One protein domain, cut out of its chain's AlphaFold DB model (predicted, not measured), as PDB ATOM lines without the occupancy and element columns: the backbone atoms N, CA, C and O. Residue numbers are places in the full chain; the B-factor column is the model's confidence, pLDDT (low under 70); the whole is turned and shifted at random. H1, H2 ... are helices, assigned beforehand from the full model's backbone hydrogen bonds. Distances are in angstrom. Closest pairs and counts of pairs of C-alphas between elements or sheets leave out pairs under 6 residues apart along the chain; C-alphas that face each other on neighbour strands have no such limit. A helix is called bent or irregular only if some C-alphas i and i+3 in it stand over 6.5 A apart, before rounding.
ATOM      1  N   PHE A   2     291.958 380.077 232.851       51.66
ATOM      2  CA  PHE A   2     293.431 379.939 232.774       51.66
ATOM      3  C   PHE A   2     294.156 380.626 233.945       51.66
ATOM      4  O   PHE A   2     294.998 380.009 234.588       51.66
ATOM      5  N   LEU A   3     293.765 381.862 234.278       46.78
ATOM      6  CA  LEU A   3     294.343 382.617 235.395       46.78
ATOM      7  C   LEU A   3     294.112 381.928 236.754       46.78
ATOM      8  O   LEU A   3     295.019 381.882 237.572       46.78
ATOM      9  N   ASP A   4     292.934 381.334 236.969       51.84
ATOM     10  CA  ASP A   4     292.605 380.602 238.203       51.84
ATOM     11  C   ASP A   4     293.411 379.310 238.333       51.84
ATOM     12  O   ASP A   4     293.895 378.985 239.413       51.84
ATOM     13  N   ILE A   5     293.583 378.574 237.229       58.78
ATOM     14  CA  ILE A   5     294.413 377.365 237.185       58.78
ATOM     15  C   ILE A   5     295.882 377.733 237.421       58.78
ATOM     16  O   ILE A   5     296.569 377.053 238.183       58.78
ATOM     17  N   TRP A   6     296.348 378.835 236.830       49.84
ATOM     18  CA  TRP A   6     297.713 379.325 236.992       49.84
ATOM     19  C   TRP A   6     297.983 379.806 238.423       49.84
ATOM     20  O   TRP A   6     298.945 379.358 239.039       49.84
ATOM     21  N   LEU A   7     297.087 380.608 239.008       49.88
ATOM     22  CA  LEU A   7     297.160 381.053 240.406       49.88
ATOM     23  C   LEU A   7     297.069 379.883 241.388       49.88
ATOM     24  O   LEU A   7     297.811 379.840 242.366       49.88
ATOM     25  N   LYS A   8     296.203 378.899 241.128       57.03
ATOM     26  CA  LYS A   8     296.086 377.691 241.955       57.03
ATOM     27  C   LYS A   8     297.346 376.828 241.870       57.03
ATOM     28  O   LYS A   8     297.766 376.288 242.890       57.03
ATOM     29  N   SER A   9     297.973 376.743 240.696       54.47
ATOM     30  CA  SER A   9     299.251 376.048 240.499       54.47
ATOM     31  C   SER A   9     300.401 376.764 241.217       54.47
ATOM     32  O   SER A   9     301.134 376.132 241.974       54.47
ATOM     33  N   LEU A  10     300.488 378.094 241.099       52.41
ATOM     34  CA  LEU A  10     301.460 378.926 241.818       52.41
ATOM     35  C   LEU A  10     301.308 378.824 243.335       52.41
ATOM     36  O   LEU A  10     302.292 378.642 244.044       52.41
ATOM     37  N   ASN A  11     300.076 378.878 243.841       61.12
ATOM     38  CA  ASN A  11     299.803 378.748 245.270       61.12
ATOM     39  C   ASN A  11     300.147 377.336 245.781       61.12
ATOM     40  O   ASN A  11     300.654 377.167 246.888       61.12
ATOM     41  N   HIS A  12     299.945 376.310 244.949       65.44
ATOM     42  CA  HIS A  12     300.339 374.940 245.267       65.44
ATOM     43  C   HIS A  12     301.866 374.747 245.262       65.44
ATOM     44  O   HIS A  12     302.401 374.034 246.111       65.44
ATOM     45  N   GLN A  13     302.579 375.407 244.345       64.44
ATOM     46  CA  GLN A  13     304.043 375.426 244.314       64.44
ATOM     47  C   GLN A  13     304.618 376.187 245.516       64.44
ATOM     48  O   GLN A  13     305.470 375.649 246.216       64.44
ATOM     49  N   PHE A  37     318.970 374.982 273.150       85.56
ATOM     50  CA  PHE A  37     317.700 375.668 273.416       85.56
ATOM     51  C   PHE A  37     316.716 374.812 274.223       85.56
ATOM     52  O   PHE A  37     315.500 374.984 274.105       85.56
ATOM     53  N   ASN A  38     317.224 373.906 275.062       84.00
ATOM     54  CA  ASN A  38     316.425 372.908 275.773       84.00
ATOM     55  C   ASN A  38     315.203 373.501 276.497       84.00
ATOM     56  O   ASN A  38     314.099 372.999 276.328       84.00
ATOM     57  N   LYS A  39     315.341 374.628 277.206       83.56
ATOM     58  CA  LYS A  39     314.224 375.291 277.901       83.56
ATOM     59  C   LYS A  39     313.088 375.691 276.958       83.56
ATOM     60  O   LYS A  39     311.926 375.506 277.303       83.56
ATOM     61  N   LEU A  40     313.410 376.212 275.774       84.88
ATOM     62  CA  LEU A  40     312.411 376.579 274.769       84.88
ATOM     63  C   LEU A  40     311.713 375.331 274.220       84.88
ATOM     64  O   LEU A  40     310.486 375.287 274.150       84.88
ATOM     65  N   PHE A  41     312.476 374.279 273.921       84.75
ATOM     66  CA  PHE A  41     311.905 373.004 273.489       84.75
ATOM     67  C   PHE A  41     311.066 372.324 274.570       84.75
ATOM     68  O   PHE A  41     310.079 371.671 274.239       84.75
ATOM     69  N   TYR A  42     311.388 372.510 275.850       88.31
ATOM     70  CA  TYR A  42     310.594 371.976 276.954       88.31
ATOM     71  C   TYR A  42     309.221 372.643 277.021       88.31
ATOM     72  O   TYR A  42     308.223 371.949 277.195       88.31
ATOM     73  N   ILE A  43     309.148 373.962 276.818       84.62
ATOM     74  CA  ILE A  43     307.878 374.701 276.736       84.62
ATOM     75  C   ILE A  43     307.038 374.174 275.576       84.62
ATOM     76  O   ILE A  43     305.888 373.780 275.764       84.62
ATOM     77  N   ILE A  44     307.632 374.111 274.382       84.75
ATOM     78  CA  ILE A  44     306.941 373.647 273.173       84.75
ATOM     79  C   ILE A  44     306.460 372.203 273.355       84.75
ATOM     80  O   ILE A  44     305.314 371.889 273.041       84.75
ATOM     81  N   SER A  45     307.294 371.327 273.914       84.94
ATOM     82  CA  SER A  45     306.936 369.923 274.141       84.94
ATOM     83  C   SER A  45     305.842 369.775 275.194       84.94
ATOM     84  O   SER A  45     304.931 368.974 275.024       84.94
ATOM     85  N   THR A  46     305.871 370.583 276.254       85.50
ATOM     86  CA  THR A  46     304.798 370.621 277.260       85.50
ATOM     87  C   THR A  46     303.478 371.031 276.609       85.50
ATOM     88  O   THR A  46     302.453 370.382 276.807       85.50
ATOM     89  N   PHE A  47     303.510 372.067 275.771       82.75
ATOM     90  CA  PHE A  47     302.352 372.525 275.009       82.75
ATOM     91  C   PHE A  47     301.776 371.433 274.107       82.75
ATOM     92  O   PHE A  47     300.591 371.104 274.197       82.75
ATOM     93  N   LEU A  48     302.626 370.805 273.295       82.38
ATOM     94  CA  LEU A  48     302.220 369.716 272.413       82.38
ATOM     95  C   LEU A  48     301.690 368.511 273.195       82.38
ATOM     96  O   LEU A  48     300.706 367.908 272.775       82.38
ATOM     97  N   PHE A  49     302.280 368.183 274.347       84.75
ATOM     98  CA  PHE A  49     301.849 367.056 275.175       84.75
ATOM     99  C   PHE A  49     300.393 367.198 275.612       84.75
ATOM    100  O   PHE A  49     299.608 366.266 275.439       84.75
ATOM    101  N   PHE A  50     300.005 368.367 276.123       81.62
ATOM    102  CA  PHE A  50     298.627 368.599 276.561       81.62
ATOM    103  C   PHE A  50     297.639 368.670 275.403       81.62
ATOM    104  O   PHE A  50     296.509 368.204 275.546       81.62
ATOM    105  N   LEU A  51     298.059 369.185 274.244       76.56
ATOM    106  CA  LEU A  51     297.223 369.143 273.048       76.56
ATOM    107  C   LEU A  51     296.979 367.704 272.576       76.56
ATOM    108  O   LEU A  51     295.837 367.312 272.341       76.56
ATOM    109  N   ILE A  52     298.025 366.884 272.497       75.19
ATOM    110  CA  ILE A  52     297.896 365.475 272.115       75.19
ATOM    111  C   ILE A  52     297.049 364.729 273.155       75.19
ATOM    112  O   ILE A  52     296.063 364.084 272.803       75.19
ATOM    113  N   GLY A  53     297.378 364.866 274.442       71.25
ATOM    114  CA  GLY A  53     296.684 364.204 275.549       71.25
ATOM    115  C   GLY A  53     295.201 364.564 275.635       71.25
ATOM    116  O   GLY A  53     294.353 363.681 275.746       71.25
ATOM    117  N   GLY A  54     294.856 365.846 275.512       68.19
ATOM    118  CA  GLY A  54     293.461 366.275 275.536       68.19
ATOM    119  C   GLY A  54     292.655 365.744 274.345       68.19
ATOM    120  O   GLY A  54     291.465 365.457 274.483       68.19
ATOM    121  N   ARG A  55     293.282 365.592 273.171       69.00
ATOM    122  CA  ARG A  55     292.617 365.039 271.987       69.00
ATOM    123  C   ARG A  55     292.425 363.531 272.106       69.00
ATOM    124  O   ARG A  55     291.376 363.025 271.718       69.00
ATOM    125  N   LEU A  56     293.401 362.835 272.685       68.94
ATOM    126  CA  LEU A  56     293.315 361.408 272.993       68.94
ATOM    127  C   LEU A  56     292.148 361.096 273.931       68.94
ATOM    128  O   LEU A  56     291.419 360.146 273.676       68.94
ATOM    129  N   LEU A  57     291.920 361.929 274.951       63.69
ATOM    130  CA  LEU A  57     290.783 361.788 275.873       63.69
ATOM    131  C   LEU A  57     289.416 361.918 275.181       63.69
ATOM    132  O   LEU A  57     288.421 361.406 275.685       63.69
ATOM    133  N   LEU A  58     289.363 362.597 274.032       60.34
ATOM    134  CA  LEU A  58     288.152 362.767 273.227       60.34
ATOM    135  C   LEU A  58     287.961 361.682 272.163       60.34
ATOM    136  O   LEU A  58     286.876 361.578 271.590       60.34
ATOM    137  N   SER A  59     289.000 360.906 271.857       59.25
ATOM    138  CA  SER A  59     288.927 359.855 270.848       59.25
ATOM    139  C   SER A  59     288.402 358.570 271.478       59.25
ATOM    140  O   SER A  59     288.991 358.044 272.418       59.25
ATOM    141  N   SER A  60     287.312 358.030 270.927       50.25
ATOM    142  CA  SER A  60     286.808 356.703 271.296       50.25
ATOM    143  C   SER A  60     287.908 355.648 271.122       50.25
ATOM    144  O   SER A  60     288.607 355.629 270.103       50.25
ATOM    145  N   THR A  61     288.066 354.787 272.131       51.00
ATOM    146  CA  THR A  61     289.109 353.761 272.302       51.00
ATOM    147  C   THR A  61     288.940 352.564 271.364       51.00
ATOM    148  O   THR A  61     289.060 351.412 271.778       51.00
ATOM    149  N   ASN A  62     288.649 352.807 270.089       49.44
ATOM    150  CA  ASN A  62     288.787 351.764 269.084       49.44
ATOM    151  C   ASN A  62     290.279 351.549 268.789       49.44
ATOM    152  O   ASN A  62     291.051 352.511 268.822       49.44
ATOM    153  N   PRO A  63     290.715 350.312 268.492       50.47
ATOM    154  CA  PRO A  63     292.085 350.024 268.084       50.47
ATOM    155  C   PRO A  63     292.336 350.627 266.699       50.47
ATOM    156  O   PRO A  63     292.236 349.973 265.663       50.47
ATOM    157  N   ILE A  64     292.626 351.920 266.682       57.94
ATOM    158  CA  ILE A  64     292.959 352.659 265.479       57.94
ATOM    159  C   ILE A  64     294.390 352.270 265.098       57.94
ATOM    160  O   ILE A  64     295.315 352.348 265.909       57.94
ATOM    161  N   ARG A  65     294.589 351.825 263.855       57.41
ATOM    162  CA  ARG A  65     295.936 351.683 263.288       57.41
ATOM    163  C   ARG A  65     296.542 353.077 263.152       57.41
ATOM    164  O   ARG A  65     295.878 353.976 262.631       57.41
ATOM    165  N   TRP A  66     297.783 353.265 263.597       59.84
ATOM    166  CA  TRP A  66     298.458 354.551 263.431       59.84
ATOM    167  C   TRP A  66     298.684 354.807 261.940       59.84
ATOM    168  O   TRP A  66     299.465 354.131 261.275       59.84
ATOM    169  N   THR A  67     297.913 355.748 261.407       56.53
ATOM    170  CA  THR A  67     297.865 356.104 259.989       56.53
ATOM    171  C   THR A  67     297.887 357.622 259.864       56.53
ATOM    172  O   THR A  67     297.524 358.337 260.799       56.53
ATOM    173  N   ARG A  68     298.320 358.126 258.704       53.72
ATOM    174  CA  ARG A  68     298.468 359.565 258.430       53.72
ATOM    175  C   ARG A  68     297.185 360.366 258.716       53.72
ATOM    176  O   ARG A  68     297.261 361.425 259.326       53.72
ATOM    177  N   SER A  69     296.017 359.793 258.417       51.25
ATOM    178  CA  SER A  69     294.698 360.407 258.647       51.25
ATOM    179  C   SER A  69     294.340 360.619 260.123       51.25
ATOM    180  O   SER A  69     293.607 361.544 260.457       51.25
ATOM    181  N   VAL A  70     294.867 359.798 261.034       53.19
ATOM    182  CA  VAL A  70     294.650 359.954 262.485       53.19
ATOM    183  C   VAL A  70     295.368 361.202 262.999       53.19
ATOM    184  O   VAL A  70     294.887 361.865 263.915       53.19
ATOM    185  N   VAL A  71     296.489 361.551 262.363       49.34
ATOM    186  CA  VAL A  71     297.309 362.726 262.682       49.34
ATOM    187  C   VAL A  71     296.729 364.012 262.104       49.34
ATOM    188  O   VAL A  71     296.758 365.045 262.770       49.34
ATOM    189  N   ASP A  72     296.075 363.951 260.948       46.19
ATOM    190  CA  ASP A  72     295.356 365.109 260.399       46.19
ATOM    191  C   ASP A  72     294.185 365.552 261.306       46.19
ATOM    192  O   ASP A  72     293.751 366.704 261.280       46.19
ATOM    193  N   HIS A  73     293.712 364.660 262.185       51.28
ATOM    194  CA  HIS A  73     292.671 364.930 263.179       51.28
ATOM    195  C   HIS A  73     293.191 365.165 264.605       51.28
ATOM    196  O   HIS A  73     292.373 365.269 265.529       51.28
ATOM    197  N   LEU A  74     294.511 365.267 264.806       50.66
ATOM    198  CA  LEU A  74     295.120 365.489 266.125       50.66
ATOM    199  C   LEU A  74     294.968 366.935 266.627       50.66
ATOM    200  O   LEU A  74     295.069 367.185 267.828       50.66
ATOM    201  N   PHE A  75     294.666 367.881 265.735       51.97
ATOM    202  CA  PHE A  75     294.406 369.270 266.103       51.97
ATOM    203  C   PHE A  75     292.943 369.476 266.510       51.97
ATOM    204  O   PHE A  75     292.003 368.997 265.870       51.97
ATOM    205  N   PHE A  76     292.747 370.179 267.623       54.22
ATOM    206  CA  PHE A  76     291.423 370.477 268.149       54.22
ATOM    207  C   PHE A  76     290.652 371.456 267.269       54.22
ATOM    208  O   PHE A  76     291.215 372.371 266.674       54.22
ATOM    209  N   ASN A  77     289.324 371.342 267.310       61.53
ATOM    210  CA  ASN A  77     288.467 372.455 266.935       61.53
ATOM    211  C   ASN A  77     288.650 373.575 267.985       61.53
ATOM    212  O   ASN A  77     288.349 373.327 269.157       61.53
ATOM    213  N   PRO A  78     289.092 374.788 267.603       61.28
ATOM    214  CA  PRO A  78     289.334 375.893 268.541       61.28
ATOM    215  C   PRO A  78     288.069 376.345 269.290       61.28
ATOM    216  O   PRO A  78     288.151 377.075 270.274       61.28
ATOM    217  N   LYS A  79     286.887 375.890 268.853       62.53
ATOM    218  CA  LYS A  79     285.603 376.113 269.533       62.53
ATOM    219  C   LYS A  79     285.358 375.176 270.727       62.53
ATOM    220  O   LYS A  79     284.372 375.351 271.433       62.53
ATOM    221  N   SER A  80     286.202 374.166 270.954       68.62
ATOM    222  CA  SER A  80     286.041 373.217 272.064       68.62
ATOM    223  C   SER A  80     286.590 373.782 273.377       68.62
ATOM    224  O   SER A  80     287.721 374.258 273.427       68.62
ATOM    225  N   ILE A  81     285.835 373.656 274.471       74.50
ATOM    226  CA  ILE A  81     286.281 374.050 275.821       74.50
ATOM    227  C   ILE A  81     287.541 373.276 276.247       74.50
ATOM    228  O   ILE A  81     288.437 373.838 276.873       74.50
ATOM    229  N   ILE A  82     287.655 372.008 275.848       70.44
ATOM    230  CA  ILE A  82     288.791 371.141 276.198       70.44
ATOM    231  C   ILE A  82     290.095 371.652 275.571       70.44
ATOM    232  O   ILE A  82     291.150 371.541 276.191       70.44
ATOM    233  N   PHE A  83     290.028 372.280 274.391       71.75
ATOM    234  CA  PHE A  83     291.185 372.934 273.777       71.75
ATOM    235  C   PHE A  83     291.712 374.074 274.652       71.75
ATOM    236  O   PHE A  83     292.899 374.117 274.959       71.75
ATOM    237  N   TRP A  84     290.830 374.965 275.112       75.44
ATOM    238  CA  TRP A  84     291.224 376.097 275.954       75.44
ATOM    239  C   TRP A  84     291.738 375.657 277.326       75.44
ATOM    240  O   TRP A  84     292.717 376.217 277.813       75.44
ATOM    241  N   ILE A  85     291.153 374.608 277.916       79.50
ATOM    242  CA  ILE A  85     291.675 373.998 279.148       79.50
ATOM    243  C   ILE A  85     293.090 373.451 278.919       79.50
ATOM    244  O   ILE A  85     293.981 373.728 279.720       79.50
ATOM    245  N   ALA A  86     293.325 372.729 277.818       75.62
ATOM    246  CA  ALA A  86     294.651 372.214 277.478       75.62
ATOM    247  C   ALA A  86     295.674 373.347 277.277       75.62
ATOM    248  O   ALA A  86     296.796 373.251 277.772       75.62
ATOM    249  N   VAL A  87     295.274 374.448 276.628       77.69
ATOM    250  CA  VAL A  87     296.115 375.644 276.453       77.69
ATOM    251  C   VAL A  87     296.476 376.263 277.806       77.69
ATOM    252  O   VAL A  87     297.658 376.448 278.087       77.69
ATOM    253  N   VAL A  88     295.502 376.528 278.680       82.00
ATOM    254  CA  VAL A  88     295.770 377.120 280.003       82.00
ATOM    255  C   VAL A  88     296.666 376.207 280.840       82.00
ATOM    256  O   VAL A  88     297.669 376.662 281.391       82.00
ATOM    257  N   LEU A  89     296.359 374.908 280.882       81.31
ATOM    258  CA  LEU A  89     297.137 373.923 281.632       81.31
ATOM    259  C   LEU A  89     298.583 373.851 281.123       81.31
ATOM    260  O   LEU A  89     299.527 373.845 281.915       81.31
ATOM    261  N   SER A  90     298.766 373.874 279.802       80.69
ATOM    262  CA  SER A  90     300.092 373.861 279.197       80.69
ATOM    263  C   SER A  90     300.917 375.105 279.513       80.69
ATOM    264  O   SER A  90     302.116 374.977 279.748       80.69
ATOM    265  N   LEU A  91     300.300 376.290 279.576       82.19
ATOM    266  CA  LEU A  91     300.983 377.536 279.922       82.19
ATOM    267  C   LEU A  91     301.430 377.530 281.385       82.19
ATOM    268  O   LEU A  91     302.583 377.852 281.672       82.19
ATOM    269  N   VAL A  92     300.554 377.100 282.299       81.69
ATOM    270  CA  VAL A  92     300.873 376.992 283.732       81.69
ATOM    271  C   VAL A  92     302.028 376.018 283.952       81.69
ATOM    272  O   VAL A  92     303.000 376.339 284.634       81.69
ATOM    273  N   ILE A  93     301.969 374.838 283.335       80.50
ATOM    274  CA  ILE A  93     303.009 373.820 283.510       80.50
ATOM    275  C   ILE A  93     304.304 374.237 282.812       80.50
ATOM    276  O   ILE A  93     305.377 374.050 283.379       80.50
ATOM    277  N   SER A  94     304.232 374.893 281.652       78.62
ATOM    278  CA  SER A  94     305.413 375.465 280.993       78.62
ATOM    279  C   SER A  94     306.100 376.514 281.867       78.62
ATOM    280  O   SER A  94     307.324 376.525 281.969       78.62
ATOM    281  N   PHE A  95     305.334 377.356 282.566       79.00
ATOM    282  CA  PHE A  95     305.895 378.310 283.522       79.00
ATOM    283  C   PHE A  95     306.614 377.599 284.683       79.00
ATOM    284  O   PHE A  95     307.721 377.989 285.058       79.00
ATOM    285  N   ILE A  96     306.047 376.508 285.206       77.81
ATOM    286  CA  ILE A  96     306.671 375.669 286.250       77.81
ATOM    287  C   ILE A  96     307.964 375.005 285.743       77.81
ATOM    288  O   ILE A  96     308.957 374.925 286.475       77.81
ATOM    289  N   VAL A  97     307.967 374.563 284.482       75.38
ATOM    290  CA  VAL A  97     309.115 373.945 283.803       75.38
ATOM    291  C   VAL A  97     310.293 374.919 283.675       75.38
ATOM    292  O   VAL A  97     311.433 374.526 283.906       75.38
ATOM    293  N   ILE A  98     310.037 376.195 283.367       76.06
ATOM    294  CA  ILE A  98     311.092 377.217 283.211       76.06
ATOM    295  C   ILE A  98     311.595 377.738 284.564       76.06
ATOM    296  O   ILE A  98     312.779 378.045 284.711       76.06
ATOM    297  N   SER A  99     310.698 377.883 285.540       74.75
ATOM    298  CA  SER A  99     310.959 378.622 286.784       74.75
ATOM    299  C   SER A  99     311.716 377.834 287.854       74.75
ATOM    300  O   SER A  99     312.189 378.430 288.820       74.75
ATOM    301  N   SER A 100     311.868 376.511 287.719       74.06
ATOM    302  CA  SER A 100     312.433 375.685 288.791       74.06
ATOM    303  C   SER A 100     313.384 374.591 288.304       74.06
ATOM    304  O   SER A 100     313.213 374.019 287.230       74.06
ATOM    305  N   LYS A 101     314.357 374.217 289.152       70.19
ATOM    306  CA  LYS A 101     315.227 373.045 288.917       70.19
ATOM    307  C   LYS A 101     314.428 371.738 288.818       70.19
ATOM    308  O   LYS A 101     314.792 370.851 288.060       70.19
ATOM    309  N   LYS A 102     313.314 371.625 289.557       74.75
ATOM    310  CA  LYS A 102     312.371 370.497 289.444       74.75
ATOM    311  C   LYS A 102     311.620 370.510 288.104       74.75
ATOM    312  O   LYS A 102     311.304 369.452 287.572       74.75
ATOM    313  N   GLY A 103     311.397 371.695 287.543       75.56
ATOM    314  CA  GLY A 103     310.802 371.912 286.231       75.56
ATOM    315  C   GLY A 103     311.621 371.329 285.083       75.56
ATOM    316  O   GLY A 103     311.045 370.850 284.111       75.56
ATOM    317  N   GLU A 104     312.944 371.253 285.226       81.75
ATOM    318  CA  GLU A 104     313.815 370.630 284.227       81.75
ATOM    319  C   GLU A 104     313.528 369.128 284.058       81.75
ATOM    320  O   GLU A 104     313.457 368.638 282.935       81.75
ATOM    321  N   PHE A 105     313.285 368.406 285.158       85.00
ATOM    322  CA  PHE A 105     312.920 366.982 285.123       85.00
ATOM    323  C   PHE A 105     311.602 366.756 284.376       85.00
ATOM    324  O   PHE A 105     311.489 365.845 283.556       85.00
ATOM    325  N   ILE A 106     310.622 367.625 284.627       85.31
ATOM    326  CA  ILE A 106     309.313 367.598 283.968       85.31
ATOM    327  C   ILE A 106     309.461 367.931 282.473       85.31
ATOM    328  O   ILE A 106     308.892 367.250 281.621       85.31
ATOM    329  N   GLY A 107     310.283 368.928 282.136       86.00
ATOM    330  CA  GLY A 107     310.580 369.305 280.753       86.00
ATOM    331  C   GLY A 107     311.260 368.190 279.955       86.00
ATOM    332  O   GLY A 107     310.900 367.960 278.797       86.00
ATOM    333  N   ARG A 108     312.181 367.444 280.581       89.00
ATOM    334  CA  ARG A 108     312.823 366.259 279.983       89.00
ATOM    335  C   ARG A 108     311.824 365.142 279.706       89.00
ATOM    336  O   ARG A 108     311.869 364.568 278.623       89.00
ATOM    337  N   PHE A 109     310.902 364.879 280.634       91.75
ATOM    338  CA  PHE A 109     309.829 363.905 280.421       91.75
ATOM    339  C   PHE A 109     308.964 364.275 279.209       91.75
ATOM    340  O   PHE A 109     308.825 363.472 278.283       91.75
ATOM    341  N   PHE A 110     308.425 365.501 279.179       90.50
ATOM    342  CA  PHE A 110     307.547 365.936 278.087       90.50
ATOM    343  C   PHE A 110     308.262 365.946 276.743       90.50
ATOM    344  O   PHE A 110     307.704 365.514 275.737       90.50
ATOM    345  N   SER A 111     309.514 366.385 276.729       89.56
ATOM    346  CA  SER A 111     310.330 366.371 275.521       89.56
ATOM    347  C   SER A 111     310.638 364.960 275.054       89.56
ATOM    348  O   SER A 111     310.490 364.677 273.873       89.56
ATOM    349  N   GLY A 112     310.999 364.050 275.960       91.06
ATOM    350  CA  GLY A 112     311.230 362.647 275.626       91.06
ATOM    351  C   GLY A 112     309.990 362.006 275.010       91.06
ATOM    352  O   GLY A 112     310.087 361.377 273.959       91.06
ATOM    353  N   PHE A 113     308.815 362.248 275.593       92.12
ATOM    354  CA  PHE A 113     307.545 361.781 275.037       92.12
ATOM    355  C   PHE A 113     307.283 362.357 273.635       92.12
ATOM    356  O   PHE A 113     307.039 361.604 272.692       92.12
ATOM    357  N   ILE A 114     307.357 363.684 273.483       90.00
ATOM    358  CA  ILE A 114     307.031 364.368 272.224       90.00
ATOM    359  C   ILE A 114     308.026 364.042 271.120       90.00
ATOM    360  O   ILE A 114     307.632 363.798 269.981       90.00
ATOM    361  N   VAL A 115     309.314 364.013 271.422       90.25
ATOM    362  CA  VAL A 115     310.322 363.664 270.428       90.25
ATOM    363  C   VAL A 115     310.131 362.210 269.999       90.25
ATOM    364  O   VAL A 115     310.098 361.943 268.804       90.25
ATOM    365  N   THR A 116     309.894 361.286 270.936       90.75
ATOM    366  CA  THR A 116     309.672 359.865 270.614       90.75
ATOM    367  C   THR A 116     308.458 359.663 269.710       90.75
ATOM    368  O   THR A 116     308.573 359.001 268.678       90.75
ATOM    369  N   ILE A 117     307.307 360.257 270.043       87.81
ATOM    370  CA  ILE A 117     306.092 360.083 269.234       87.81
ATOM    371  C   ILE A 117     306.272 360.658 267.820       87.81
ATOM    372  O   ILE A 117     305.817 360.056 266.845       87.81
ATOM    373  N   ASN A 118     306.997 361.776 267.686       86.12
ATOM    374  CA  ASN A 118     307.307 362.363 266.385       86.12
ATOM    375  C   ASN A 118     308.334 361.533 265.603       86.12
ATOM    376  O   ASN A 118     308.185 361.387 264.395       86.12
ATOM    377  N   VAL A 119     309.324 360.922 266.261       88.62
ATOM    378  CA  VAL A 119     310.248 359.980 265.608       88.62
ATOM    379  C   VAL A 119     309.475 358.793 265.037       88.62
ATOM    380  O   VAL A 119     309.646 358.471 263.864       88.62
ATOM    381  N   PHE A 120     308.559 358.188 265.804       85.81
ATOM    382  CA  PHE A 120     307.695 357.122 265.285       85.81
ATOM    383  C   PHE A 120     306.855 357.588 264.097       85.81
ATOM    384  O   PHE A 120     306.758 356.878 263.097       85.81
ATOM    385  N   TYR A 121     306.271 358.784 264.181       81.25
ATOM    386  CA  TYR A 121     305.502 359.357 263.082       81.25
ATOM    387  C   TYR A 121     306.340 359.514 261.809       81.25
ATOM    388  O   TYR A 121     305.940 359.034 260.748       81.25
ATOM    389  N   LEU A 122     307.520 360.130 261.912       82.06
ATOM    390  CA  LEU A 122     308.386 360.367 260.762       82.06
ATOM    391  C   LEU A 122     308.965 359.072 260.200       82.06
ATOM    392  O   LEU A 122     309.050 358.938 258.989       82.06
ATOM    393  N   ILE A 123     309.292 358.085 261.033       81.00
ATOM    394  CA  ILE A 123     309.720 356.762 260.562       81.00
ATOM    395  C   ILE A 123     308.588 356.067 259.794       81.00
ATOM    396  O   ILE A 123     308.817 355.471 258.742       81.00
ATOM    397  N   ILE A 124     307.349 356.159 260.280       78.62
ATOM    398  CA  ILE A 124     306.188 355.590 259.587       78.62
ATOM    399  C   ILE A 124     305.940 356.314 258.264       78.62
ATOM    400  O   ILE A 124     305.636 355.657 257.269       78.62
ATOM    401  N   TRP A 125     306.151 357.626 258.199       77.56
ATOM    402  CA  TRP A 125     306.137 358.343 256.928       77.56
ATOM    403  C   TRP A 125     307.278 357.880 256.012       77.56
ATOM    404  O   TRP A 125     307.037 357.510 254.866       77.56
ATOM    405  N   LEU A 126     308.507 357.779 256.522       76.12
ATOM    406  CA  LEU A 126     309.658 357.282 255.768       76.12
ATOM    407  C   LEU A 126     309.421 355.866 255.224       76.12
ATOM    408  O   LEU A 126     309.948 355.511 254.177       76.12
ATOM    409  N   SER A 127     308.581 355.065 255.880       76.94
ATOM    410  CA  SER A 127     308.212 353.724 255.414       76.94
ATOM    411  C   SER A 127     307.356 353.698 254.141       76.94
ATOM    412  O   SER A 127     307.178 352.642 253.535       76.94
ATOM    413  N   GLU A 128     306.792 354.841 253.724       73.31
ATOM    414  CA  GLU A 128     306.258 355.023 252.360       73.31
ATOM    415  C   GLU A 128     307.364 354.911 251.310       73.31
ATOM    416  O   GLU A 128     307.113 354.401 250.223       73.31
ATOM    417  N   TRP A 129     308.580 355.308 251.676       70.56
ATOM    418  CA  TRP A 129     309.737 355.425 250.796       70.56
ATOM    419  C   TRP A 129     310.740 354.281 250.951       70.56
ATOM    420  O   TRP A 129     311.442 353.940 250.006       70.56
ATOM    421  N   VAL A 130     310.820 353.682 252.143       73.75
ATOM    422  CA  VAL A 130     311.806 352.652 252.488       73.75
ATOM    423  C   VAL A 130     311.091 351.365 252.892       73.75
ATOM    424  O   VAL A 130     310.464 351.284 253.948       73.75
ATOM    425  N   GLU A 131     311.205 350.325 252.062       73.25
ATOM    426  CA  GLU A 131     310.465 349.070 252.264       73.25
ATOM    427  C   GLU A 131     310.886 348.306 253.523       73.25
ATOM    428  O   GLU A 131     310.039 347.744 254.214       73.25
ATOM    429  N   ILE A 132     312.178 348.340 253.864       75.38
ATOM    430  CA  ILE A 132     312.752 347.615 255.011       75.38
ATOM    431  C   ILE A 132     312.074 348.003 256.334       75.38
ATOM    432  O   ILE A 132     311.941 347.173 257.226       75.38
ATOM    433  N   ILE A 133     311.600 349.244 256.458       76.25
ATOM    434  CA  ILE A 133     310.952 349.754 257.675       76.25
ATOM    435  C   ILE A 133     309.418 349.724 257.592       76.25
ATOM    436  O   ILE A 133     308.738 350.189 258.504       76.25
ATOM    437  N   ARG A 134     308.836 349.153 256.528       77.25
ATOM    438  CA  ARG A 134     307.376 349.085 256.323       77.25
ATOM    439  C   ARG A 134     306.660 348.288 257.415       77.25
ATOM    440  O   ARG A 134     305.500 348.577 257.704       77.25
ATOM    441  N   PHE A 135     307.360 347.375 258.094       78.88
ATOM    442  CA  PHE A 135     306.808 346.641 259.236       78.88
ATOM    443  C   PHE A 135     306.407 347.553 260.412       78.88
ATOM    444  O   PHE A 135     305.523 347.197 261.188       78.88
ATOM    445  N   LEU A 136     306.987 348.755 260.528       74.81
ATOM    446  CA  LEU A 136     306.636 349.709 261.587       74.81
ATOM    447  C   LEU A 136     305.185 350.202 261.492       74.81
ATOM    448  O   LEU A 136     304.612 350.608 262.499       74.81
ATOM    449  N   ARG A 137     304.545 350.080 260.321       70.12
ATOM    450  CA  ARG A 137     303.111 350.367 260.147       70.12
ATOM    451  C   ARG A 137     302.194 349.405 260.900       70.12
ATOM    452  O   ARG A 137     301.016 349.712 261.072       70.12
ATOM    453  N   TYR A 138     302.699 348.245 261.320       74.38
ATOM    454  CA  TYR A 138     301.917 347.270 262.079       74.38
ATOM    455  C   TYR A 138     301.883 347.570 263.581       74.38
ATOM    456  O   TYR A 138     301.138 346.913 264.307       74.38
ATOM    457  N   PHE A 139     302.639 348.567 264.060       73.12
ATOM    458  CA  PHE A 139     302.555 348.979 265.456       73.12
ATOM    459  C   PHE A 139     301.183 349.574 265.776       73.12
ATOM    460  O   PHE A 139     300.638 350.407 265.046       73.12
ATOM    461  N   SER A 140     300.622 349.146 266.906       79.31
ATOM    462  CA  SER A 140     299.383 349.715 267.411       79.31
ATOM    463  C   SER A 140     299.628 351.125 267.945       79.31
ATOM    464  O   SER A 140     300.663 351.426 268.542       79.31
ATOM    465  N   PHE A 141     298.629 351.982 267.773       76.00
ATOM    466  CA  PHE A 141     298.609 353.339 268.311       76.00
ATOM    467  C   PHE A 141     298.904 353.393 269.815       76.00
ATOM    468  O   PHE A 141     299.746 354.160 270.276       76.00
ATOM    469  N   ILE A 142     298.238 352.517 270.573       80.31
ATOM    470  CA  ILE A 142     298.404 352.390 272.024       80.31
ATOM    471  C   ILE A 142     299.835 351.960 272.360       80.31
ATOM    472  O   ILE A 142     300.428 352.498 273.291       80.31
ATOM    473  N   GLY A 143     300.412 351.042 271.577       82.56
ATOM    474  CA  GLY A 143     301.803 350.624 271.732       82.56
ATOM    475  C   GLY A 143     302.777 351.792 271.574       82.56
ATOM    476  O   GLY A 143     303.650 351.969 272.417       82.56
ATOM    477  N   ILE A 144     302.586 352.641 270.559       83.62
ATOM    478  CA  ILE A 144     303.431 353.827 270.330       83.62
ATOM    479  C   ILE A 144     303.316 354.822 271.491       83.62
ATOM    480  O   ILE A 144     304.334 355.342 271.953       83.62
ATOM    481  N   ILE A 145     302.105 355.066 272.004       85.44
ATOM    482  CA  ILE A 145     301.902 355.936 273.173       85.44
ATOM    483  C   ILE A 145     302.631 355.371 274.390       85.44
ATOM    484  O   ILE A 145     303.357 356.100 275.060       85.44
ATOM    485  N   LEU A 146     302.476 354.075 274.657       87.62
ATOM    486  CA  LEU A 146     303.086 353.424 275.809       87.62
ATOM    487  C   LEU A 146     304.617 353.461 275.726       87.62
ATOM    488  O   LEU A 146     305.273 353.830 276.698       87.62
ATOM    489  N   VAL A 147     305.189 353.186 274.550       89.81
ATOM    490  CA  VAL A 147     306.633 353.337 274.307       89.81
ATOM    491  C   VAL A 147     307.071 354.792 274.494       89.81
ATOM    492  O   VAL A 147     308.102 355.038 275.113       89.81
ATOM    493  N   SER A 148     306.282 355.763 274.031       90.88
ATOM    494  CA  SER A 148     306.593 357.189 274.199       90.88
ATOM    495  C   SER A 148     306.575 357.617 275.670       90.88
ATOM    496  O   SER A 148     307.427 358.402 276.081       90.88
ATOM    497  N   ILE A 149     305.665 357.074 276.489       91.44
ATOM    498  CA  ILE A 149     305.647 357.298 277.946       91.44
ATOM    499  C   ILE A 149     306.906 356.711 278.586       91.44
ATOM    500  O   ILE A 149     307.579 357.409 279.343       91.44
ATOM    501  N   ILE A 150     307.252 355.462 278.259       93.19
ATOM    502  CA  ILE A 150     308.456 354.801 278.784       93.19
ATOM    503  C   ILE A 150     309.708 355.602 278.417       93.19
ATOM    504  O   ILE A 150     310.515 355.910 279.291       93.19
ATOM    505  N   MET A 151     309.848 356.007 277.153       92.31
ATOM    506  CA  MET A 151     310.975 356.829 276.706       92.31
ATOM    507  C   MET A 151     311.008 358.188 277.407       92.31
ATOM    508  O   MET A 151     312.082 358.633 277.810       92.31
ATOM    509  N   GLY A 152     309.850 358.815 277.626       90.88
ATOM    510  CA  GLY A 152     309.729 360.023 278.440       90.88
ATOM    511  C   GLY A 152     310.284 359.826 279.852       90.88
ATOM    512  O   GLY A 152     311.082 360.641 280.306       90.88
ATOM    513  N   ILE A 153     309.923 358.728 280.526       92.12
ATOM    514  CA  ILE A 153     310.422 358.398 281.873       92.12
ATOM    515  C   ILE A 153     311.941 358.195 281.857       92.12
ATOM    516  O   ILE A 153     312.639 358.741 282.709       92.12
ATOM    517  N   ILE A 154     312.476 357.459 280.880       91.81
ATOM    518  CA  ILE A 154     313.924 357.204 280.786       91.81
ATOM    519  C   ILE A 154     314.696 358.509 280.516       91.81
ATOM    520  O   ILE A 154     315.769 358.722 281.081       91.81
ATOM    521  N   CYS A 155     314.140 359.430 279.722       91.31
ATOM    522  CA  CYS A 155     314.755 360.736 279.451       91.31
ATOM    523  C   CYS A 155     314.884 361.628 280.698       91.31
ATOM    524  O   CYS A 155     315.667 362.576 280.681       91.31
ATOM    525  N   ILE A 156     314.154 361.342 281.783       88.31
ATOM    526  CA  ILE A 156     314.290 362.073 283.054       88.31
ATOM    527  C   ILE A 156     315.705 361.890 283.620       88.31
ATOM    528  O   ILE A 156     316.336 362.865 284.040       88.31
ATOM    529  N   SER A 157     316.202 360.648 283.624       85.06
ATOM    530  CA  SER A 157     317.503 360.283 284.191       85.06
ATOM    531  C   SER A 157     318.629 360.282 283.159       85.06
ATOM    532  O   SER A 157     319.775 360.555 283.517       85.06
ATOM    533  N   TRP A 158     318.328 360.023 281.882       85.69
ATOM    534  CA  TRP A 158     319.338 359.891 280.836       85.69
ATOM    535  C   TRP A 158     319.263 360.999 279.777       85.69
ATOM    536  O   TRP A 158     318.616 360.868 278.741       85.69
ATOM    537  N   ASN A 159     320.032 362.072 279.988       81.00
ATOM    538  CA  ASN A 159     320.122 363.188 279.032       81.00
ATOM    539  C   ASN A 159     320.631 362.773 277.642       81.00
ATOM    540  O   ASN A 159     320.201 363.335 276.635       81.00
ATOM    541  N   GLY A 160     321.524 361.781 277.579       86.00
ATOM    542  CA  GLY A 160     322.046 361.260 276.313       86.00
ATOM    543  C   GLY A 160     320.958 360.655 275.425       86.00
ATOM    544  O   GLY A 160     321.026 360.798 274.208       86.00
ATOM    545  N   LEU A 161     319.916 360.063 276.018       88.50
ATOM    546  CA  LEU A 161     318.793 359.517 275.260       88.50
ATOM    547  C   LEU A 161     317.988 360.623 274.572       88.50
ATOM    548  O   LEU A 161     317.690 360.514 273.387       88.50
ATOM    549  N   LEU A 162     317.679 361.712 275.282       87.31
ATOM    550  CA  LEU A 162     316.931 362.836 274.708       87.31
ATOM    551  C   LEU A 162     317.703 363.491 273.551       87.31
ATOM    552  O   LEU A 162     317.114 363.860 272.536       87.31
ATOM    553  N   ARG A 163     319.032 363.580 273.680       89.62
ATOM    554  CA  ARG A 163     319.929 364.054 272.621       89.62
ATOM    555  C   ARG A 163     319.877 363.159 271.382       89.62
ATOM    556  O   ARG A 163     319.597 363.660 270.290       89.62
ATOM    557  N   ALA A 164     320.028 361.849 271.563       87.75
ATOM    558  CA  ALA A 164     319.954 360.879 270.475       87.75
ATOM    559  C   ALA A 164     318.578 360.900 269.785       87.75
ATOM    560  O   ALA A 164     318.500 360.953 268.559       87.75
ATOM    561  N   LEU A 165     317.490 360.946 270.561       89.06
ATOM    562  CA  LEU A 165     316.124 361.041 270.042       89.06
ATOM    563  C   LEU A 165     315.896 362.335 269.250       89.06
ATOM    564  O   LEU A 165     315.300 362.296 268.176       89.06
ATOM    565  N   SER A 166     316.388 363.478 269.735       89.31
ATOM    566  CA  SER A 166     316.262 364.751 269.011       89.31
ATOM    567  C   SER A 166     317.078 364.766 267.712       89.31
ATOM    568  O   SER A 166     316.621 365.299 266.704       89.31
ATOM    569  N   SER A 167     318.240 364.108 267.703       89.19
ATOM    570  CA  SER A 167     319.082 363.955 266.513       89.19
ATOM    571  C   SER A 167     318.418 363.047 265.474       89.19
ATOM    572  O   SER A 167     318.395 363.386 264.295       89.19
ATOM    573  N   LEU A 168     317.797 361.946 265.915       88.38
ATOM    574  CA  LEU A 168     316.973 361.067 265.072       88.38
ATOM    575  C   LEU A 168     315.762 361.807 264.487       88.38
ATOM    576  O   LEU A 168     315.383 361.599 263.332       88.38
ATOM    577  N   LEU A 169     315.141 362.686 265.276       88.25
ATOM    578  CA  LEU A 169     314.026 363.507 264.812       88.25
ATOM    579  C   LEU A 169     314.485 364.521 263.753       88.25
ATOM    580  O   LEU A 169     313.858 364.652 262.705       88.25
ATOM    581  N   GLY A 170     315.602 365.208 263.997       85.88
ATOM    582  CA  GLY A 170     316.176 366.159 263.048       85.88
ATOM    583  C   GLY A 170     316.581 365.504 261.727       85.88
ATOM    584  O   GLY A 170     316.234 366.001 260.656       85.88
ATOM    585  N   SER A 171     317.261 364.358 261.785       85.12
ATOM    586  CA  SER A 171     317.714 363.636 260.593       85.12
ATOM    587  C   SER A 171     316.553 363.068 259.776       85.12
ATOM    588  O   SER A 171     316.567 363.170 258.550       85.12
ATOM    589  N   SER A 172     315.513 362.533 260.422       84.31
ATOM    590  CA  SER A 172     314.318 362.045 259.719       84.31
ATOM    591  C   SER A 172     313.579 363.167 258.986       84.31
ATOM    592  O   SER A 172     313.183 362.967 257.839       84.31
ATOM    593  N   LEU A 173     313.469 364.366 259.576       84.88
ATOM    594  CA  LEU A 173     312.907 365.544 258.898       84.88
ATOM    595  C   LEU A 173     313.697 365.924 257.638       84.88
ATOM    596  O   LEU A 173     313.093 366.176 256.595       84.88
ATOM    597  N   LEU A 174     315.032 365.929 257.713       84.50
ATOM    598  CA  LEU A 174     315.885 366.248 256.563       84.50
ATOM    599  C   LEU A 174     315.758 365.218 255.442       84.50
ATOM    600  O   LEU A 174     315.663 365.590 254.274       84.50
ATOM    601  N   VAL A 175     315.725 363.931 255.790       81.31
ATOM    602  CA  VAL A 175     315.586 362.865 254.795       81.31
ATOM    603  C   VAL A 175     314.206 362.910 254.144       81.31
ATOM    604  O   VAL A 175     314.114 362.773 252.930       81.31
ATOM    605  N   ILE A 176     313.138 363.181 254.898       78.31
ATOM    606  CA  ILE A 176     311.796 363.356 254.321       78.31
ATOM    607  C   ILE A 176     311.758 364.567 253.386       78.31
ATOM    608  O   ILE A 176     311.240 364.454 252.275       78.31
ATOM    609  N   ALA A 177     312.334 365.702 253.795       77.69
ATOM    610  CA  ALA A 177     312.423 366.889 252.948       77.69
ATOM    611  C   ALA A 177     313.158 366.582 251.633       77.69
ATOM    612  O   ALA A 177     312.695 366.968 250.563       77.69
ATOM    613  N   PHE A 178     314.260 365.835 251.707       76.50
ATOM    614  CA  PHE A 178     315.015 365.387 250.542       76.50
ATOM    615  C   PHE A 178     314.204 364.437 249.642       76.50
ATOM    616  O   PHE A 178     314.119 364.660 248.435       76.50
ATOM    617  N   CYS A 179     313.545 363.425 250.215       75.88
ATOM    618  CA  CYS A 179     312.720 362.477 249.465       75.88
ATOM    619  C   CYS A 179     311.564 363.167 248.722       75.88
ATOM    620  O   CYS A 179     311.280 362.836 247.572       75.88
ATOM    621  N   GLU A 180     310.912 364.151 249.347       74.69
ATOM    622  CA  GLU A 180     309.828 364.907 248.708       74.69
ATOM    623  C   GLU A 180     310.315 365.791 247.546       74.69
ATOM    624  O   GLU A 180     309.575 365.993 246.581       74.69
ATOM    625  N   VAL A 181     311.560 366.285 247.588       72.88
ATOM    626  CA  VAL A 181     312.186 366.979 246.446       72.88
ATOM    627  C   VAL A 181     312.416 366.011 245.292       72.88
ATOM    628  O   VAL A 181     311.967 366.281 244.177       72.88
ATOM    629  N   LEU A 182     313.040 364.861 245.558       70.25
ATOM    630  CA  LEU A 182     313.335 363.864 244.524       70.25
ATOM    631  C   LEU A 182     312.071 363.339 243.836       70.25
ATOM    632  O   LEU A 182     312.034 363.237 242.610       70.25
ATOM    633  N   LYS A 183     311.001 363.080 244.602       70.75
ATOM    634  CA  LYS A 183     309.698 362.677 244.051       70.75
ATOM    635  C   LYS A 183     309.208 363.648 242.977       70.75
ATOM    636  O   LYS A 183     308.685 363.226 241.949       70.75
ATOM    637  N   ARG A 184     309.338 364.956 243.217       68.88
ATOM    638  CA  ARG A 184     308.819 365.993 242.311       68.88
ATOM    639  C   ARG A 184     309.709 366.261 241.108       68.88
ATOM    640  O   ARG A 184     309.191 366.699 240.088       68.88
ATOM    641  N   LEU A 185     311.003 365.979 241.213       68.56
ATOM    642  CA  LEU A 185     311.924 366.040 240.078       68.56
ATOM    643  C   LEU A 185     311.733 364.864 239.102       68.56
ATOM    644  O   LEU A 185     312.370 364.839 238.057       68.56
ATOM    645  N   GLY A 186     310.850 363.906 239.413       62.78
ATOM    646  CA  GLY A 186     310.645 362.704 238.598       62.78
ATOM    647  C   GLY A 186     311.764 361.670 238.757       62.78
ATOM    648  O   GLY A 186     311.728 360.626 238.120       62.78
ATOM    649  N   GLU A 187     312.722 361.922 239.651       61.16
ATOM    650  CA  GLU A 187     313.835 361.022 239.990       61.16
ATOM    651  C   GLU A 187     313.465 360.031 241.110       61.16
ATOM    652  O   GLU A 187     314.317 359.361 241.698       61.16
ATOM    653  N   GLY A 188     312.163 359.923 241.404       55.50
ATOM    654  CA  GLY A 188     311.599 358.999 242.385       55.50
ATOM    655  C   GLY A 188     311.928 357.529 242.110       55.50
ATOM    656  O   GLY A 188     311.980 356.744 243.046       55.50
ATOM    657  N   ASP A 189     312.212 357.163 240.862       53.62
ATOM    658  CA  ASP A 189     312.447 355.766 240.483       53.62
ATOM    659  C   ASP A 189     313.945 355.406 240.404       53.62
ATOM    660  O   ASP A 189     314.309 354.238 240.533       53.62
ATOM    661  N   THR A 190     314.842 356.389 240.244       53.09
ATOM    662  CA  THR A 190     316.281 356.155 240.007       53.09
ATOM    663  C   THR A 190     317.112 356.115 241.289       53.09
ATOM    664  O   THR A 190     318.022 355.295 241.403       53.09
ATOM    665  N   PHE A 191     316.794 356.952 242.280       47.94
ATOM    666  CA  PHE A 191     317.531 357.014 243.552       47.94
ATOM    667  C   PHE A 191     316.952 356.090 244.637       47.94
ATOM    668  O   PHE A 191     317.682 355.571 245.484       47.94
ATOM    669  N   PHE A 192     315.639 355.839 244.605       47.09
ATOM    670  CA  PHE A 192     314.933 355.038 245.614       47.09
ATOM    671  C   PHE A 192     315.074 353.522 245.419       47.09
ATOM    672  O   PHE A 192     314.757 352.758 246.331       47.09
ATOM    673  N   GLY A 193     315.634 353.074 244.287       51.88
ATOM    674  CA  GLY A 193     316.007 351.672 244.075       51.88
ATOM    675  C   GLY A 193     317.072 351.162 245.058       51.88
ATOM    676  O   GLY A 193     317.216 349.956 245.240       51.88
ATOM    677  N   GLN A 194     317.785 352.061 245.750       59.78
ATOM    678  CA  GLN A 194     318.747 351.713 246.794       59.78
ATOM    679  C   GLN A 194     318.290 352.238 248.160       59.78
ATOM    680  O   GLN A 194     318.901 353.132 248.747       59.78
ATOM    681  N   SER A 195     317.251 351.610 248.720       62.88
ATOM    682  CA  SER A 195     316.847 351.772 250.130       62.88
ATOM    683  C   SER A 195     318.008 351.815 251.157       62.88
ATOM    684  O   SER A 195     317.881 352.565 252.131       62.88
ATOM    685  N   PRO A 196     319.165 351.137 250.957       68.69
ATOM    686  CA  PRO A 196     320.307 351.255 251.865       68.69
ATOM    687  C   PRO A 196     320.977 352.635 251.860       68.69
ATOM    688  O   PRO A 196     321.479 353.065 252.896       68.69
ATOM    689  N   PHE A 197     320.978 353.354 250.734       71.50
ATOM    690  CA  PHE A 197     321.642 354.657 250.625       71.50
ATOM    691  C   PHE A 197     320.894 355.749 251.403       71.50
ATOM    692  O   PHE A 197     321.503 356.541 252.122       71.50
ATOM    693  N   VAL A 198     319.561 355.744 251.338       68.69
ATOM    694  CA  VAL A 198     318.707 356.656 252.122       68.69
ATOM    695  C   VAL A 198     318.891 356.410 253.624       68.69
ATOM    696  O   VAL A 198     319.044 357.357 254.397       68.69
ATOM    697  N   LEU A 199     318.947 355.139 254.034       70.12
ATOM    698  CA  LEU A 199     319.236 354.753 255.417       70.12
ATOM    699  C   LEU A 199     320.654 355.155 255.849       70.12
ATOM    700  O   LEU A 199     320.847 355.562 256.992       70.12
ATOM    701  N   PHE A 200     321.635 355.091 254.945       77.25
ATOM    702  CA  PHE A 200     322.996 355.545 255.212       77.25
ATOM    703  C   PHE A 200     323.055 357.058 255.461       77.25
ATOM    704  O   PHE A 200     323.595 357.472 256.484       77.25
ATOM    705  N   ILE A 201     322.446 357.885 254.600       76.44
ATOM    706  CA  ILE A 201     322.373 359.344 254.815       76.44
ATOM    707  C   ILE A 201     321.660 359.661 256.132       76.44
ATOM    708  O   ILE A 201     322.148 360.481 256.913       76.44
ATOM    709  N   PHE A 202     320.535 358.992 256.399       78.69
ATOM    710  CA  PHE A 202     319.805 359.123 257.658       78.69
ATOM    711  C   PHE A 202     320.709 358.854 258.870       78.69
ATOM    712  O   PHE A 202     320.757 359.651 259.811       78.69
ATOM    713  N   LEU A 203     321.458 357.751 258.839       80.44
ATOM    714  CA  LEU A 203     322.323 357.333 259.936       80.44
ATOM    715  C   LEU A 203     323.521 358.276 260.111       80.44
ATOM    716  O   LEU A 203     323.785 358.715 261.227       80.44
ATOM    717  N   VAL A 204     324.189 358.664 259.021       84.19
ATOM    718  CA  VAL A 204     325.301 359.631 259.049       84.19
ATOM    719  C   VAL A 204     324.836 360.985 259.587       84.19
ATOM    720  O   VAL A 204     325.482 361.545 260.472       84.19
ATOM    721  N   GLY A 205     323.695 361.490 259.109       81.50
ATOM    722  CA  GLY A 205     323.115 362.743 259.590       81.50
ATOM    723  C   GLY A 205     322.790 362.693 261.082       81.50
ATOM    724  O   GLY A 205     323.140 363.613 261.818       81.50
ATOM    725  N   THR A 206     322.205 361.585 261.544       81.69
ATOM    726  CA  THR A 206     321.905 361.360 262.966       81.69
ATOM    727  C   THR A 206     323.171 361.385 263.824       81.69
ATOM    728  O   THR A 206     323.203 362.065 264.848       81.69
ATOM    729  N   VAL A 207     324.224 360.669 263.410       85.06
ATOM    730  CA  VAL A 207     325.495 360.597 264.150       85.06
ATOM    731  C   VAL A 207     326.179 361.964 264.204       85.06
ATOM    732  O   VAL A 207     326.672 362.364 265.257       85.06
ATOM    733  N   LEU A 208     326.180 362.710 263.094       86.94
ATOM    734  CA  LEU A 208     326.758 364.053 263.034       86.94
ATOM    735  C   LEU A 208     326.034 365.029 263.976       86.94
ATOM    736  O   LEU A 208     326.676 365.785 264.706       86.94
ATOM    737  N   MET A 209     324.701 364.997 263.961       89.69
ATOM    738  CA  MET A 209     323.845 365.796 264.837       89.69
ATOM    739  C   MET A 209     324.093 365.483 266.316       89.69
ATOM    740  O   MET A 209     324.365 366.405 267.089       89.69
ATOM    741  N   ASP A 210     324.102 364.201 266.697       84.50
ATOM    742  CA  ASP A 210     324.358 363.801 268.088       84.50
ATOM    743  C   ASP A 210     325.767 364.212 268.539       84.50
ATOM    744  O   ASP A 210     325.940 364.756 269.631       84.50
ATOM    745  N   ALA A 211     326.769 364.054 267.666       84.25
ATOM    746  CA  ALA A 211     328.136 364.478 267.943       84.25
ATOM    747  C   ALA A 211     328.239 365.991 268.186       84.25
ATOM    748  O   ALA A 211     328.943 366.414 269.103       84.25
ATOM    749  N   ILE A 212     327.524 366.819 267.420       85.56
ATOM    750  CA  ILE A 212     327.512 368.275 267.625       85.56
ATOM    751  C   ILE A 212     326.800 368.643 268.924       85.56
ATOM    752  O   ILE A 212     327.348 369.406 269.721       85.56
ATOM    753  N   GLN A 213     325.632 368.058 269.185       85.81
ATOM    754  CA  GLN A 213     324.901 368.292 270.430       85.81
ATOM    755  C   GLN A 213     325.646 367.769 271.670       85.81
ATOM    756  O   GLN A 213     325.359 368.188 272.786       85.81
ATOM    757  N   SER A 214     326.578 366.824 271.519       81.19
ATOM    758  CA  SER A 214     327.348 366.281 272.645       81.19
ATOM    759  C   SER A 214     328.423 367.224 273.183       81.19
ATOM    760  O   SER A 214     328.921 367.011 274.286       81.19
ATOM    761  N   ARG A 215     328.781 368.255 272.407       72.31
ATOM    762  CA  ARG A 215     329.815 369.241 272.753       72.31
ATOM    763  C   ARG A 215     329.277 370.448 273.531       72.31
ATOM    764  O   ARG A 215     330.071 371.311 273.899       72.31
TER     765      ARG A 215
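Overview. This is residues 2 to 13 and 37 to 215 of the 216 residues of an uncharacterized protein of Candidatus Atribacteria bacterium (UniProt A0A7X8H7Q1). What is the shape? One long helix, H5, is the core: H7 and H8 pack on it, H2 crosses its first part with H4 beside H2, H9 folds back on H8, and H1 stands free. What is it made of? The 191 printed residues hold nine named helices, H1 to H9, and no named strand, all helix by class; the whole is compact, with a radius of gyration of the C-alphas of 18.9 A and spans of 52 by 45 by 35 A.

Arrangement. What comes first? H1, residues 2 to 13, touches no helix. H2, residues 38 to 58, touches H4, residues 81 to 99, at a shallow tilt of 26 degrees, opposite ways, closest at C-alphas Phe 47 and Ser 90, 4.9 A. What meets the hub? H5, residues 101 to 126, H7, residues 141 to 157, and H8, residues 159 to 184, form an up and down bundle, each running against the one before; the closest C-alphas of H5 and H7 are Gly 112 and Gly 152, 4.1 A. H2 touches residues 104 to 114 of H5 at a steep tilt of 66 degrees, closest at C-alphas Tyr 42 and Gly 107, 4.6 A. What remains? H3, residues 68 to 72, is close to H5 but not clearly touching, with C-alphas Arg 68 and Trp 125 closest at 7.9 A; H6, residues 131 to 138, touches residues 123 to 126 of H5, closest at C-alphas Ile 124 and Arg 137, 6.1 A. H9, residues 195 to 213, forms a hairpin with H8, closest at C-alphas Ser 167 and Thr 206, 5.2 A. Are the backbones regular? Every O i to N i+4 pair is within hydrogen-bond range in H1, H3, H4 and H9, against 16 of 17 in H2, 20 of 22 in H5, 12 of 13 in H7, 21 of 22 in H8 and 0 of 4 in H6, which has 4 of 5 O i to N i+3 pairs.

Along the chain. Where are the anchors? H1 begins at C-alpha 2, (293.431, 379.939, 232.774), and H9 ends at C-alpha 213, (324.901, 368.292, 270.430). How long are the helices? From first to last C-alpha H8 measures 38.5 A, H5 37.1 A and H2 30.1 A; H6 is irregular, with C-alphas 132 and 135 7.4 A apart.

Size, cuts and confidence. Is anything missing? Residues 14 to 36 are not printed, and C-alphas 13 and 37 are 32.1 A apart across the cut. Where is confidence low? The pLDDT is under 70 in 53 residues: 2 to 13, 54 to 80, 184 to 196 and 198.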